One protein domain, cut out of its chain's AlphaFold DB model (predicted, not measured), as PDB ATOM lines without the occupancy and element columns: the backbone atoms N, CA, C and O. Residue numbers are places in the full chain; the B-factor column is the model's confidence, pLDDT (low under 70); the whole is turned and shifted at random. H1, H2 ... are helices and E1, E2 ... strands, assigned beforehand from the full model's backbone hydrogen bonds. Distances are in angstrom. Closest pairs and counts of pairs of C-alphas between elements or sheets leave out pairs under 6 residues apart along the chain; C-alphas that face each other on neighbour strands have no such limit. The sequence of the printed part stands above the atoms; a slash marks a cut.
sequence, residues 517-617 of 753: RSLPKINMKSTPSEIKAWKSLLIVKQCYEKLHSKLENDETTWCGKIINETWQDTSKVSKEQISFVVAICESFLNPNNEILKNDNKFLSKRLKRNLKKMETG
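Overview. This is residues 517 to 617 of the 753 residues of an uncharacterized protein of Diversispora epigaea (UniProt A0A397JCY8). Helix H4 runs through the middle, with H5 crossing it on one side and H3 crossing it on the other, while H2 packs on its last turn. H1 makes a corner with H2 and lies, with E1, farthest from the middle. The printed part has 101 residues, with five named helices and one named strand in the order H1, H2, E1, H3, H4, H5; the class is mostly helix. It is compact, with a radius of gyration of the C-alphas of 14.3 A and a rounded outline of 39 by 35 by 25 A.

Along the chain. After residues 517 to 527, H1 covers residues 528 to 536, beginning at C-alpha 528 (43.610, 270.541, 20.560). H2 is residues 538 to 545, E1 residues 554 to 557, and H3 residues 558 to 566, 12.4 A long. H4, residues 575 to 589, is 21.1 A long. H5, residues 600 to 616, is 24.3 A long and ends at C-alpha 616 (55.988, 290.798, 46.448).

Arrangement. The hub is H4. It touches H5 at a steep tilt of 58 degrees, opposite ways; the closest C-alphas, of Ser 579 and Asn 610, are 5.4 A apart. H3 touches H4 at a steep tilt of 68 degrees, only just short of perpendicular, opposite ways, closest at the C-alphas of Cys 559 and Val 582, 6.8 A. H4 touches H2 with residues 586 to 589 alone, at a shallow tilt of 26 degrees, opposite ways; the C-alphas of Tyr 544 and Leu 589 are closest, 5.5 A. H1 is close to H2 but not clearly touching, about perpendicular at 78 degrees, closest at the C-alphas of Lys 535 and Lys 541, 6.9 A. E1 pairs with no named strand, and E1 and H3 meet only through their link. In each of the five helices every O i to N i+4 pair is within hydrogen-bond range.

Size, cuts and confidence. The C-alphas farthest apart, of Ser 529 and Ser 571, are 40.1 A apart. The printed part has no cut, and no link is long. Mean pLDDT of the printed part is 78.8; residues 552 to 555, 594 to 599 and 616 to 617 are under 70.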
ATOM      1  N   ARG A 517      51.902 291.696  15.238       81.81
ATOM      2  CA  ARG A 517      51.365 291.627  13.861       81.81
ATOM      3  C   ARG A 517      51.823 290.398  13.067       81.81
ATOM      4  O   ARG A 517      51.133 289.985  12.142       81.81
ATOM      5  N   SER A 518      52.971 289.824  13.421       80.56
ATOM      6  CA  SER A 518      53.522 288.604  12.820       80.56
ATOM      7  C   SER A 518      52.867 287.315  13.331       80.56
ATOM      8  O   SER A 518      53.161 286.240  12.810       80.56
ATOM      9  N   LEU A 519      51.985 287.392  14.336       86.81
ATOM     10  CA  LEU A 519      51.355 286.224  14.940       86.81
ATOM     11  C   LEU A 519      50.299 285.622  13.989       86.81
ATOM     12  O   LEU A 519      49.338 286.307  13.617       86.81
ATOM     13  N   PRO A 520      50.414 284.336  13.611       84.06
ATOM     14  CA  PRO A 520      49.440 283.693  12.738       84.06
ATOM     15  C   PRO A 520      48.071 283.611  13.419       84.06
ATOM     16  O   PRO A 520      47.969 283.325  14.612       84.06
ATOM     17  N   LYS A 521      46.988 283.838  12.670       84.69
ATOM     18  CA  LYS A 521      45.622 283.766  13.214       84.69
ATOM     19  C   LYS A 521      45.260 282.323  13.576       84.69
ATOM     20  O   LYS A 521      45.547 281.407  12.812       84.69
ATOM     21  N   ILE A 522      44.564 282.138  14.698       83.75
ATOM     22  CA  ILE A 522      44.010 280.844  15.121       83.75
ATOM     23  C   ILE A 522      42.514 280.957  15.415       83.75
ATOM     24  O   ILE A 522      42.041 281.957  15.963       83.75
ATOM     25  N   ASN A 523      41.756 279.928  15.037       78.75
ATOM     26  CA  ASN A 523      40.334 279.844  15.323       78.75
ATOM     27  C   ASN A 523      40.116 279.373  16.770       78.75
ATOM     28  O   ASN A 523      40.685 278.382  17.211       78.75
ATOM     29  N   MET A 524      39.221 280.034  17.510       70.75
ATOM     30  CA  MET A 524      38.847 279.627  18.875       70.75
ATOM     31  C   MET A 524      38.187 278.242  18.956       70.75
ATOM     32  O   MET A 524      38.016 277.712  20.052       70.75
ATOM     33  N   LYS A 525      37.781 277.689  17.811       75.69
ATOM     34  CA  LYS A 525      37.159 276.370  17.662       75.69
ATOM     35  C   LYS A 525      38.136 275.303  17.164       75.69
ATOM     36  O   LYS A 525      37.698 274.190  16.886       75.69
ATOM     37  N   SER A 526      39.411 275.660  16.991       78.38
ATOM     38  CA  SER A 526      40.450 274.738  16.540       78.38
ATOM     39  C   SER A 526      40.577 273.547  17.480       78.38
ATOM     40  O   SER A 526      40.381 273.664  18.692       78.38
ATOM     41  N   THR A 527      40.879 272.384  16.909       81.44
ATOM     42  CA  THR A 527      41.070 271.155  17.686       81.44
ATOM     43  C   THR A 527      42.313 271.264  18.587       81.44
ATOM     44  O   THR A 527      43.233 272.012  18.251       81.44
ATOM     45  N   PRO A 528      42.410 270.522  19.710       79.75
ATOM     46  CA  PRO A 528      43.610 270.541  20.560       79.75
ATOM     47  C   PRO A 528      44.910 270.271  19.786       79.75
ATOM     48  O   PRO A 528      45.932 270.897  20.051       79.75
ATOM     49  N   SER A 529      44.860 269.410  18.764       79.94
ATOM     50  CA  SER A 529      45.991 269.126  17.874       79.94
ATOM     51  C   SER A 529      46.392 270.327  17.009       79.94
ATOM     52  O   SER A 529      47.578 270.631  16.911       79.94
ATOM     53  N   GLU A 530      45.428 271.050  16.426       83.12
ATOM     54  CA  GLU A 530      45.689 272.300  15.691       83.12
ATOM     55  C   GLU A 530      46.243 273.394  16.610       83.12
ATOM     56  O   GLU A 530      47.154 274.123  16.227       83.12
ATOM     57  N   ILE A 531      45.716 273.493  17.834       81.44
ATOM     58  CA  ILE A 531      46.190 274.443  18.847       81.44
ATOM     59  C   ILE A 531      47.639 274.129  19.213       81.44
ATOM     60  O   ILE A 531      48.473 275.031  19.228       81.44
ATOM     61  N   LYS A 532      47.955 272.857  19.462       82.69
ATOM     62  CA  LYS A 532      49.311 272.398  19.773       82.69
ATOM     63  C   LYS A 532      50.275 272.678  18.621       82.69
ATOM     64  O   LYS A 532      51.359 273.206  18.854       82.69
ATOM     65  N   ALA A 533      49.860 272.410  17.382       83.94
ATOM     66  CA  ALA A 533      50.644 272.727  16.191       83.94
ATOM     67  C   ALA A 533      50.892 274.239  16.060       83.94
ATOM     68  O   ALA A 533      52.032 274.660  15.879       83.94
ATOM     69  N   TRP A 534      49.863 275.069  16.247       87.62
ATOM     70  CA  TRP A 534      49.997 276.527  16.213       87.62
ATOM     71  C   TRP A 534      50.931 277.051  17.307       87.62
ATOM     72  O   TRP A 534      51.821 277.847  17.028       87.62
ATOM     73  N   LYS A 535      50.794 276.555  18.540       83.94
ATOM     74  CA  LYS A 535      51.665 276.918  19.666       83.94
ATOM     75  C   LYS A 535      53.107 276.438  19.499       83.94
ATOM     76  O   LYS A 535      54.022 277.039  20.056       83.94
ATOM     77  N   SER A 536      53.323 275.375  18.725       83.62
ATOM     78  CA  SER A 536      54.660 274.863  18.416       83.62
ATOM     79  C   SER A 536      55.433 275.723  17.408       83.62
ATOM     80  O   SER A 536      56.653 275.579  17.318       83.62
ATOM     81  N   LEU A 537      54.756 276.638  16.696       85.25
ATOM     82  CA  LEU A 537      55.389 277.546  15.743       85.25
ATOM     83  C   LEU A 537      56.431 278.424  16.441       85.25
ATOM     84  O   LEU A 537      56.157 279.039  17.474       85.25
ATOM     85  N   LEU A 538      57.607 278.543  15.820       82.62
ATOM     86  CA  LEU A 538      58.727 279.324  16.348       82.62
ATOM     87  C   LEU A 538      58.322 280.774  16.661       82.62
ATOM     88  O   LEU A 538      58.686 281.307  17.702       82.62
ATOM     89  N   ILE A 539      57.488 281.373  15.806       83.62
ATOM     90  CA  ILE A 539      56.974 282.740  15.973       83.62
ATOM     91  C   ILE A 539      56.151 282.877  17.263       83.62
ATOM     92  O   ILE A 539      56.282 283.870  17.974       83.62
ATOM     93  N   VAL A 540      55.317 281.886  17.596       83.88
ATOM     94  CA  VAL A 540      54.462 281.924  18.795       83.88
ATOM     95  C   VAL A 540      55.305 281.762  20.061       83.88
ATOM     96  O   VAL A 540      55.108 282.513  21.016       83.88
ATOM     97  N   LYS A 541      56.297 280.860  20.044       81.62
ATOM     98  CA  LYS A 541      57.261 280.692  21.146       81.62
ATOM     99  C   LYS A 541      58.068 281.965  21.400       81.62
ATOM    100  O   LYS A 541      58.114 282.437  22.529       81.62
ATOM    101  N   GLN A 542      58.583 282.590  20.340       82.38
ATOM    102  CA  GLN A 542      59.296 283.867  20.435       82.38
ATOM    103  C   GLN A 542      58.411 284.994  20.991       82.38
ATOM    104  O   GLN A 542      58.892 285.838  21.743       82.38
ATOM    105  N   CYS A 543      57.115 285.026  20.653       83.94
ATOM    106  CA  CYS A 543      56.179 285.999  21.229       83.94
ATOM    107  C   CYS A 543      55.931 285.754  22.727       83.94
ATOM    108  O   CYS A 543      55.778 286.712  23.481       83.94
ATOM    109  N   TYR A 544      55.888 284.490  23.159       83.25
ATOM    110  CA  TYR A 544      55.741 284.127  24.570       83.25
ATOM    111  C   TYR A 544      56.979 284.508  25.394       83.25
ATOM    112  O   TYR A 544      56.842 285.120  26.449       83.25
ATOM    113  N   GLU A 545      58.180 284.224  24.889       80.81
ATOM    114  CA  GLU A 545      59.450 284.560  25.554       80.81
ATOM    115  C   GLU A 545      59.652 286.076  25.692       80.81
ATOM    116  O   GLU A 545      60.124 286.559  26.718       80.81
ATOM    117  N   LYS A 546      59.229 286.846  24.684       82.19
ATOM    118  CA  LYS A 546      59.311 288.315  24.695       82.19
ATOM    119  C   LYS A 546      58.213 288.989  25.519       82.19
ATOM    120  O   LYS A 546      58.262 290.197  25.708       82.19
ATOM    121  N   LEU A 547      57.218 288.256  26.020       80.94
ATOM    122  CA  LEU A 547      56.026 288.846  26.638       80.94
ATOM    123  C   LEU A 547      56.351 289.785  27.818       80.94
ATOM    124  O   LEU A 547      55.730 290.843  27.964       80.94
ATOM    125  N   HIS A 548      57.351 289.410  28.616       76.62
ATOM    126  CA  HIS A 548      57.798 290.148  29.801       76.62
ATOM    127  C   HIS A 548      59.074 290.971  29.567       76.62
ATOM    128  O   HIS A 548      59.498 291.697  30.461       76.62
ATOM    129  N   SER A 549      59.666 290.915  28.369       78.81
ATOM    130  CA  SER A 549      60.873 291.682  28.045       78.81
ATOM    131  C   SER A 549      60.553 293.157  27.766       78.81
ATOM    132  O   SER A 549      59.454 293.500  27.313       78.81
ATOM    133  N   LYS A 550      61.534 294.037  27.998       74.75
ATOM    134  CA  LYS A 550      61.467 295.457  27.610       74.75
ATOM    135  C   LYS A 550      61.598 295.617  26.091       74.75
ATOM    136  O   LYS A 550      62.184 294.761  25.424       74.75
ATOM    137  N   LEU A 551      61.017 296.681  25.543       72.56
ATOM    138  CA  LEU A 551      61.226 297.082  24.150       72.56
ATOM    139  C   LEU A 551      62.569 297.818  24.017       72.56
ATOM    140  O   LEU A 551      62.946 298.572  24.902       72.56
ATOM    141  N   GLU A 552      63.279 297.625  22.902       56.84
ATOM    142  CA  GLU A 552      64.629 298.189  22.681       56.84
ATOM    143  C   GLU A 552      64.689 299.730  22.769       56.84
ATOM    144  O   GLU A 552      65.756 300.271  23.029       56.84
ATOM    145  N   ASN A 553      63.552 300.428  22.625       56.25
ATOM    146  CA  ASN A 553      63.469 301.895  22.562       56.25
ATOM    147  C   ASN A 553      62.461 302.523  23.550       56.25
ATOM    148  O   ASN A 553      62.130 303.698  23.405       56.25
ATOM    149  N   ASP A 554      61.916 301.761  24.504       57.06
ATOM    150  CA  ASP A 554      60.898 302.252  25.446       57.06
ATOM    151  C   ASP A 554      61.026 301.531  26.801       57.06
ATOM    152  O   ASP A 554      61.329 300.339  26.842       57.06
ATOM    153  N   GLU A 555      60.764 302.210  27.923       61.31
ATOM    154  CA  GLU A 555      60.794 301.579  29.261       61.31
ATOM    155  C   GLU A 555      59.646 300.567  29.464       61.31
ATOM    156  O   GLU A 555      59.574 299.875  30.484       61.31
ATOM    157  N   THR A 556      58.740 300.460  28.487       72.44
ATOM    158  CA  THR A 556      57.568 299.589  28.525       72.44
ATOM    159  C   THR A 556      57.888 298.146  28.117       72.44
ATOM    160  O   THR A 556      58.727 297.861  27.261       72.44
ATOM    161  N   THR A 557      57.198 297.190  28.742       82.00
ATOM    162  CA  THR A 557      57.252 295.773  28.350       82.00
ATOM    163  C   THR A 557      56.272 295.481  27.216       82.00
ATOM    164  O   THR A 557      55.312 296.226  26.997       82.00
ATOM    165  N   TRP A 558      56.440 294.351  26.522       80.38
ATOM    166  CA  TRP A 558      55.452 293.893  25.534       80.38
ATOM    167  C   TRP A 558      54.048 293.735  26.140       80.38
ATOM    168  O   TRP A 558      53.060 294.153  25.530       80.38
ATOM    169  N   CYS A 559      53.945 293.233  27.376       81.50
ATOM    170  CA  CYS A 559      52.704 293.257  28.154       81.50
ATOM    171  C   CYS A 559      52.179 294.681  28.406       81.50
ATOM    172  O   CYS A 559      50.981 294.918  28.248       81.50
ATOM    173  N   GLY A 560      53.052 295.637  28.737       81.56
ATOM    174  CA  GLY A 560      52.701 297.055  28.868       81.56
ATOM    175  C   GLY A 560      52.094 297.629  27.586       81.56
ATOM    176  O   GLY A 560      51.041 298.263  27.625       81.56
ATOM    177  N   LYS A 561      52.670 297.306  26.425       83.31
ATOM    178  CA  LYS A 561      52.134 297.711  25.117       83.31
ATOM    179  C   LYS A 561      50.757 297.102  24.828       83.31
ATOM    180  O   LYS A 561      49.883 297.789  24.306       83.31
ATOM    181  N   ILE A 562      50.524 295.846  25.218       85.38
ATOM    182  CA  ILE A 562      49.202 295.199  25.111       85.38
ATOM    183  C   ILE A 562      48.175 295.888  26.015       85.38
ATOM    184  O   ILE A 562      47.020 296.045  25.614       85.38
ATOM    185  N   ILE A 563      48.570 296.318  27.215       85.12
ATOM    186  CA  ILE A 563      47.701 297.069  28.131       85.12
ATOM    187  C   ILE A 563      47.344 298.430  27.523       85.12
ATOM    188  O   ILE A 563      46.159 298.759  27.465       85.12
ATOM    189  N   ASN A 564      48.328 299.164  26.995       84.50
ATOM    190  CA  ASN A 564      48.117 300.456  26.328       84.50
ATOM    191  C   ASN A 564      47.193 300.335  25.103       84.50
ATOM    192  O   ASN A 564      46.358 301.197  24.861       84.50
ATOM    193  N   GLU A 565      47.277 299.228  24.363       85.25
ATOM    194  CA  GLU A 565      46.378 298.939  23.238       85.25
ATOM    195  C   GLU A 565      44.979 298.477  23.700       85.25
ATOM    196  O   GLU A 565      43.990 298.589  22.975       85.25
ATOM    197  N   THR A 566      44.864 297.912  24.907       85.12
ATOM    198  CA  THR A 566      43.582 297.449  25.461       85.12
ATOM    199  C   THR A 566      42.780 298.609  26.062       85.12
ATOM    200  O   THR A 566      41.553 298.615  25.939       85.12
ATOM    201  N   TRP A 567      43.430 299.597  26.686       83.94
ATOM    202  CA  TRP A 567      42.777 300.752  27.315       83.94
ATOM    203  C   TRP A 567      43.324 302.081  26.797       83.94
ATOM    204  O   TRP A 567      44.519 302.318  26.838       83.94
ATOM    205  N   GLN A 568      42.420 302.994  26.430       74.12
ATOM    206  CA  GLN A 568      42.767 304.356  25.990       74.12
ATOM    207  C   GLN A 568      43.404 305.218  27.096       74.12
ATOM    208  O   GLN A 568      44.120 306.161  26.790       74.12
ATOM    209  N   ASP A 569      43.122 304.918  28.369       74.38
ATOM    210  CA  ASP A 569      43.648 305.639  29.532       74.38
ATOM    211  C   ASP A 569      44.185 304.631  30.557       74.38
ATOM    212  O   ASP A 569      43.431 303.999  31.307       74.38
ATOM    213  N   THR A 570      45.502 304.455  30.549       72.12
ATOM    214  CA  THR A 570      46.224 303.455  31.345       72.12
ATOM    215  C   THR A 570      46.330 303.843  32.820       72.12
ATOM    216  O   THR A 570      46.459 302.965  33.672       72.12
ATOM    217  N   SER A 571      46.145 305.129  33.148       70.38
ATOM    218  CA  SER A 571      46.164 305.648  34.524       70.38
ATOM    219  C   SER A 571      44.998 305.143  35.389       70.38
ATOM    220  O   SER A 571      45.070 305.157  36.617       70.38
ATOM    221  N   LYS A 572      43.918 304.656  34.759       71.12
ATOM    222  CA  LYS A 572      42.704 304.150  35.427       71.12
ATOM    223  C   LYS A 572      42.655 302.625  35.560       71.12
ATOM    224  O   LYS A 572      41.655 302.092  36.049       71.12
ATOM    225  N   VAL A 573      43.684 301.912  35.101       78.12
ATOM    226  CA  VAL A 573      43.704 300.444  35.091       78.12
ATOM    227  C   VAL A 573      44.133 299.922  36.461       78.12
ATOM    228  O   VAL A 573      45.190 300.261  36.984       78.12
ATOM    229  N   SER A 574      43.299 299.079  37.067       81.62
ATOM    230  CA  SER A 574      43.603 298.469  38.367       81.62
ATOM    231  C   SER A 574      44.686 297.388  38.257       81.62
ATOM    232  O   SER A 574      44.780 296.693  37.242       81.62
ATOM    233  N   LYS A 575      45.438 297.156  39.345       81.75
ATOM    234  CA  LYS A 575      46.390 296.029  39.449       81.75
ATOM    235  C   LYS A 575      45.732 294.684  39.105       81.75
ATOM    236  O   LYS A 575      46.340 293.837  38.464       81.75
ATOM    237  N   GLU A 576      44.458 294.505  39.456       83.38
ATOM    238  CA  GLU A 576      43.692 293.300  39.118       83.38
ATOM    239  C   GLU A 576      43.451 293.139  37.611       83.38
ATOM    240  O   GLU A 576      43.552 292.032  37.083       83.38
ATOM    241  N   GLN A 577      43.204 294.233  36.889       85.44
ATOM    242  CA  GLN A 577      43.090 294.208  35.430       85.44
ATOM    243  C   GLN A 577      44.429 293.929  34.746       85.44
ATOM    244  O   GLN A 577      44.455 293.146  33.799       85.44
ATOM    245  N   ILE A 578      45.527 294.494  35.254       84.50
ATOM    246  CA  ILE A 578      46.885 294.205  34.767       84.50
ATOM    247  C   ILE A 578      47.198 292.713  34.948       84.50
ATOM    248  O   ILE A 578      47.542 292.034  33.982       84.50
ATOM    249  N   SER A 579      46.970 292.171  36.150       85.19
ATOM    250  CA  SER A 579      47.115 290.736  36.443       85.19
ATOM    251  C   SER A 579      46.318 289.862  35.472       85.19
ATOM    252  O   SER A 579      46.822 288.852  34.976       85.19
ATOM    253  N   PHE A 580      45.080 290.252  35.166       87.50
ATOM    254  CA  PHE A 580      44.221 289.497  34.259       87.50
ATOM    255  C   PHE A 580      44.707 289.519  32.813       87.50
ATOM    256  O   PHE A 580      44.596 288.506  32.123       87.50
ATOM    257  N   VAL A 581      45.260 290.645  32.356       87.06
ATOM    258  CA  VAL A 581      45.882 290.747  31.029       87.06
ATOM    259  C   VAL A 581      47.063 289.800  30.950       87.06
ATOM    260  O   VAL A 581      47.096 288.965  30.051       87.06
ATOM    261  N   VAL A 582      47.963 289.855  31.936       85.38
ATOM    262  CA  VAL A 582      49.118 288.955  32.011       85.38
ATOM    263  C   VAL A 582      48.661 287.495  32.032       85.38
ATOM    264  O   VAL A 582      49.134 286.694  31.232       85.38
ATOM    265  N   ALA A 583      47.663 287.152  32.853       86.38
ATOM    266  CA  ALA A 583      47.125 285.795  32.925       86.38
ATOM    267  C   ALA A 583      46.565 285.315  31.576       86.38
ATOM    268  O   ALA A 583      46.734 284.149  31.223       86.38
ATOM    269  N   ILE A 584      45.911 286.189  30.803       86.50
ATOM    270  CA  ILE A 584      45.414 285.852  29.465       86.50
ATOM    271  C   ILE A 584      46.560 285.706  28.471       86.50
ATOM    272  O   ILE A 584      46.560 284.730  27.727       86.50
ATOM    273  N   CYS A 585      47.515 286.636  28.448       86.44
ATOM    274  CA  CYS A 585      48.663 286.590  27.548       86.44
ATOM    275  C   CYS A 585      49.482 285.319  27.765       86.44
ATOM    276  O   CYS A 585      49.716 284.573  26.813       86.44
ATOM    277  N   GLU A 586      49.818 285.022  29.020       83.75
ATOM    278  CA  GLU A 586      50.527 283.803  29.388       83.75
ATOM    279  C   GLU A 586      49.723 282.575  28.983       83.75
ATOM    280  O   GLU A 586      50.223 281.709  28.285       83.75
ATOM    281  N   SER A 587      48.444 282.497  29.347       83.75
ATOM    282  CA  SER A 587      47.668 281.286  29.068       83.75
ATOM    283  C   SER A 587      47.399 281.073  27.572       83.75
ATOM    284  O   SER A 587      47.291 279.930  27.123       83.75
ATOM    285  N   PHE A 588      47.272 282.155  26.799       84.69
ATOM    286  CA  PHE A 588      47.009 282.112  25.362       84.69
ATOM    287  C   PHE A 588      48.257 281.724  24.559       84.69
ATOM    288  O   PHE A 588      48.154 280.865  23.686       84.69
ATOM    289  N   LEU A 589      49.419 282.306  24.880       83.00
ATOM    290  CA  LEU A 589      50.677 282.093  24.152       83.00
ATOM    291  C   LEU A 589      51.525 280.934  24.701       83.00
ATOM    292  O   LEU A 589      52.402 280.454  23.991       83.00
ATOM    293  N   ASN A 590      51.266 280.452  25.924       81.75
ATOM    294  CA  ASN A 590      52.074 279.400  26.546       81.75
ATOM    295  C   ASN A 590      52.015 278.089  25.732       81.75
ATOM    296  O   ASN A 590      50.904 277.580  25.508       81.75
ATOM    297  N   PRO A 591      53.178 277.532  25.337       71.50
ATOM    298  CA  PRO A 591      53.279 276.357  24.472       71.50
ATOM    299  C   PRO A 591      52.840 275.040  25.128       71.50
ATOM    300  O   PRO A 591      52.407 274.136  24.417       71.50
ATOM    301  N   ASN A 592      52.878 274.952  26.459       70.00
ATOM    302  CA  ASN A 592      52.522 273.768  27.248       70.00
ATOM    303  C   ASN A 592      51.023 273.708  27.598       70.00
ATOM    304  O   ASN A 592      50.550 272.726  28.160       70.00
ATOM    305  N   ASN A 593      50.246 274.736  27.243       72.06
ATOM    306  CA  ASN A 593      48.800 274.743  27.450       72.06
ATOM    307  C   ASN A 593      48.053 274.256  26.194       72.06
ATOM    308  O   ASN A 593      48.006 274.959  25.183       72.06
ATOM    309  N   GLU A 594      47.413 273.090  26.260       63.94
ATOM    310  CA  GLU A 594      46.715 272.478  25.115       63.94
ATOM    311  C   GLU A 594      45.331 273.098  24.818       63.94
ATOM    312  O   GLU A 594      44.671 272.723  23.847       63.94
ATOM    313  N   ILE A 595      44.882 274.078  25.616       66.81
ATOM    314  CA  ILE A 595      43.539 274.666  25.523       66.81
ATOM    315  C   ILE A 595      43.617 276.192  25.324       66.81
ATOM    316  O   ILE A 595      44.258 276.914  26.081       66.81
ATOM    317  N   LEU A 596      42.913 276.724  24.312       65.12
ATOM    318  CA  LEU A 596      42.780 278.181  24.101       65.12
ATOM    319  C   LEU A 596      41.696 278.821  24.984       65.12
ATOM    320  O   LEU A 596      41.796 279.985  25.376       65.12
ATOM    321  N   LYS A 597      40.621 278.076  25.261       63.56
ATOM    322  CA  LYS A 597      39.504 278.499  26.111       63.56
ATOM    323  C   LYS A 597      39.781 278.057  27.545       63.56
ATOM    324  O   LYS A 597      39.334 277.000  27.969       63.56
ATOM    325  N   ASN A 598      40.544 278.864  28.270       66.94
ATOM    326  CA  ASN A 598      40.891 278.544  29.650       66.94
ATOM    327  C   ASN A 598      39.661 278.578  30.557       66.94
ATOM    328  O   ASN A 598      38.846 279.504  30.480       66.94
ATOM    329  N   ASP A 599      39.567 277.586  31.438       66.44
ATOM    330  CA  ASP A 599      38.493 277.519  32.415       66.44
ATOM    331  C   ASP A 599      38.590 278.667  33.425       66.44
ATOM    332  O   ASP A 599      39.678 279.142  33.770       66.44
ATOM    333  N   ASN A 600      37.440 279.121  33.931       71.81
ATOM    334  CA  ASN A 600      37.394 280.235  34.887       71.81
ATOM    335  C   ASN A 600      38.244 279.951  36.136       71.81
ATOM    336  O   ASN A 600      38.868 280.873  36.663       71.81
ATOM    337  N   LYS A 601      38.291 278.687  36.579       76.56
ATOM    338  CA  LYS A 601      39.100 278.232  37.717       76.56
ATOM    339  C   LYS A 601      40.596 278.410  37.448       76.56
ATOM    340  O   LYS A 601      41.304 278.963  38.287       76.56
ATOM    341  N   PHE A 602      41.051 278.036  36.252       78.38
ATOM    342  CA  PHE A 602      42.443 278.177  35.828       78.38
ATOM    343  C   PHE A 602      42.876 279.648  35.764       78.38
ATOM    344  O   PHE A 602      43.865 280.037  36.387       78.38
ATOM    345  N   LEU A 603      42.091 280.498  35.088       81.19
ATOM    346  CA  LEU A 603      42.390 281.932  34.987       81.19
ATOM    347  C   LEU A 603      42.335 282.640  36.346       81.19
ATOM    348  O   LEU A 603      43.157 283.513  36.602       81.19
ATOM    349  N   SER A 604      41.412 282.249  37.231       79.56
ATOM    350  CA  SER A 604      41.330 282.782  38.597       79.56
ATOM    351  C   SER A 604      42.569 282.423  39.429       79.56
ATOM    352  O   SER A 604      43.146 283.296  40.080       79.56
ATOM    353  N   LYS A 605      43.049 281.169  39.357       82.31
ATOM    354  CA  LYS A 605      44.279 280.726  40.045       82.31
ATOM    355  C   LYS A 605      45.504 281.503  39.552       82.31
ATOM    356  O   LYS A 605      46.292 281.991  40.364       82.31
ATOM    357  N   ARG A 606      45.630 281.687  38.233       79.88
ATOM    358  CA  ARG A 606      46.744 282.429  37.618       79.88
ATOM    359  C   ARG A 606      46.690 283.928  37.933       79.88
ATOM    360  O   ARG A 606      47.710 284.508  38.281       79.88
ATOM    361  N   LEU A 607      45.498 284.528  37.931       84.94
ATOM    362  CA  LEU A 607      45.276 285.909  38.372       84.94
ATOM    363  C   LEU A 607      45.733 286.125  39.823       84.94
ATOM    364  O   LEU A 607      46.461 287.079  40.094       84.94
ATOM    365  N   LYS A 608      45.347 285.230  40.746       83.25
ATOM    366  CA  LYS A 608      45.784 285.285  42.151       83.25
ATOM    367  C   LYS A 608      47.309 285.195  42.270       83.25
ATOM    368  O   LYS A 608      47.903 285.969  43.013       83.25
ATOM    369  N   ARG A 609      47.950 284.295  41.514       82.56
ATOM    370  CA  ARG A 609      49.416 284.167  41.477       82.56
ATOM    371  C   ARG A 609      50.084 285.451  40.977       82.56
ATOM    372  O   ARG A 609      51.002 285.943  41.623       82.56
ATOM    373  N   ASN A 610      49.590 286.024  39.881       81.19
ATOM    374  CA  ASN A 610      50.153 287.242  39.294       81.19
ATOM    375  C   ASN A 610      49.942 288.467  40.194       81.19
ATOM    376  O   ASN A 610      50.810 289.330  40.261       81.19
ATOM    377  N   LEU A 611      48.834 288.520  40.942       82.06
ATOM    378  CA  LEU A 611      48.629 289.537  41.977       82.06
ATOM    379  C   LEU A 611      49.666 289.422  43.095       82.06
ATOM    380  O   LEU A 611      50.328 290.412  43.387       82.06
ATOM    381  N   LYS A 612      49.893 288.211  43.627       81.50
ATOM    382  CA  LYS A 612      50.938 287.965  44.634       81.50
ATOM    383  C   LYS A 612      52.336 288.339  44.124       81.50
ATOM    384  O   LYS A 612      53.116 288.927  44.869       81.50
ATOM    385  N   LYS A 613      52.663 288.046  42.857       78.19
ATOM    386  CA  LYS A 613      53.951 288.437  42.244       78.19
ATOM    387  C   LYS A 613      54.120 289.962  42.187       78.19
ATOM    388  O   LYS A 613      55.169 290.471  42.565       78.19
ATOM    389  N   MET A 614      53.065 290.695  41.825       73.81
ATOM    390  CA  MET A 614      53.082 292.165  41.815       73.81
ATOM    391  C   MET A 614      53.111 292.798  43.216       73.81
ATOM    392  O   MET A 614      53.584 293.922  43.359       73.81
ATOM    393  N   GLU A 615      52.593 292.116  44.239       74.81
ATOM    394  CA  GLU A 615      52.646 292.570  45.637       74.81
ATOM    395  C   GLU A 615      54.015 292.311  46.282       74.81
ATOM    396  O   GLU A 615      54.475 293.116  47.083       74.81
ATOM    397  N   THR A 616      54.683 291.219  45.899       69.94
ATOM    398  CA  THR A 616      55.988 290.798  46.448       69.94
ATOM    399  C   THR A 616      57.196 291.326  45.670       69.94
ATOM    400  O   THR A 616      58.328 291.079  46.074       69.94
ATOM    401  N   GLY A 617      56.978 292.040  44.560       60.56
ATOM    402  CA  GLY A 617      58.048 292.615  43.737       60.56
ATOM    403  C   GLY A 617      58.900 291.588  42.978       60.56
ATOM    404  O   GLY A 617      59.968 291.943  42.490       60.56
TER     405      GLY A 617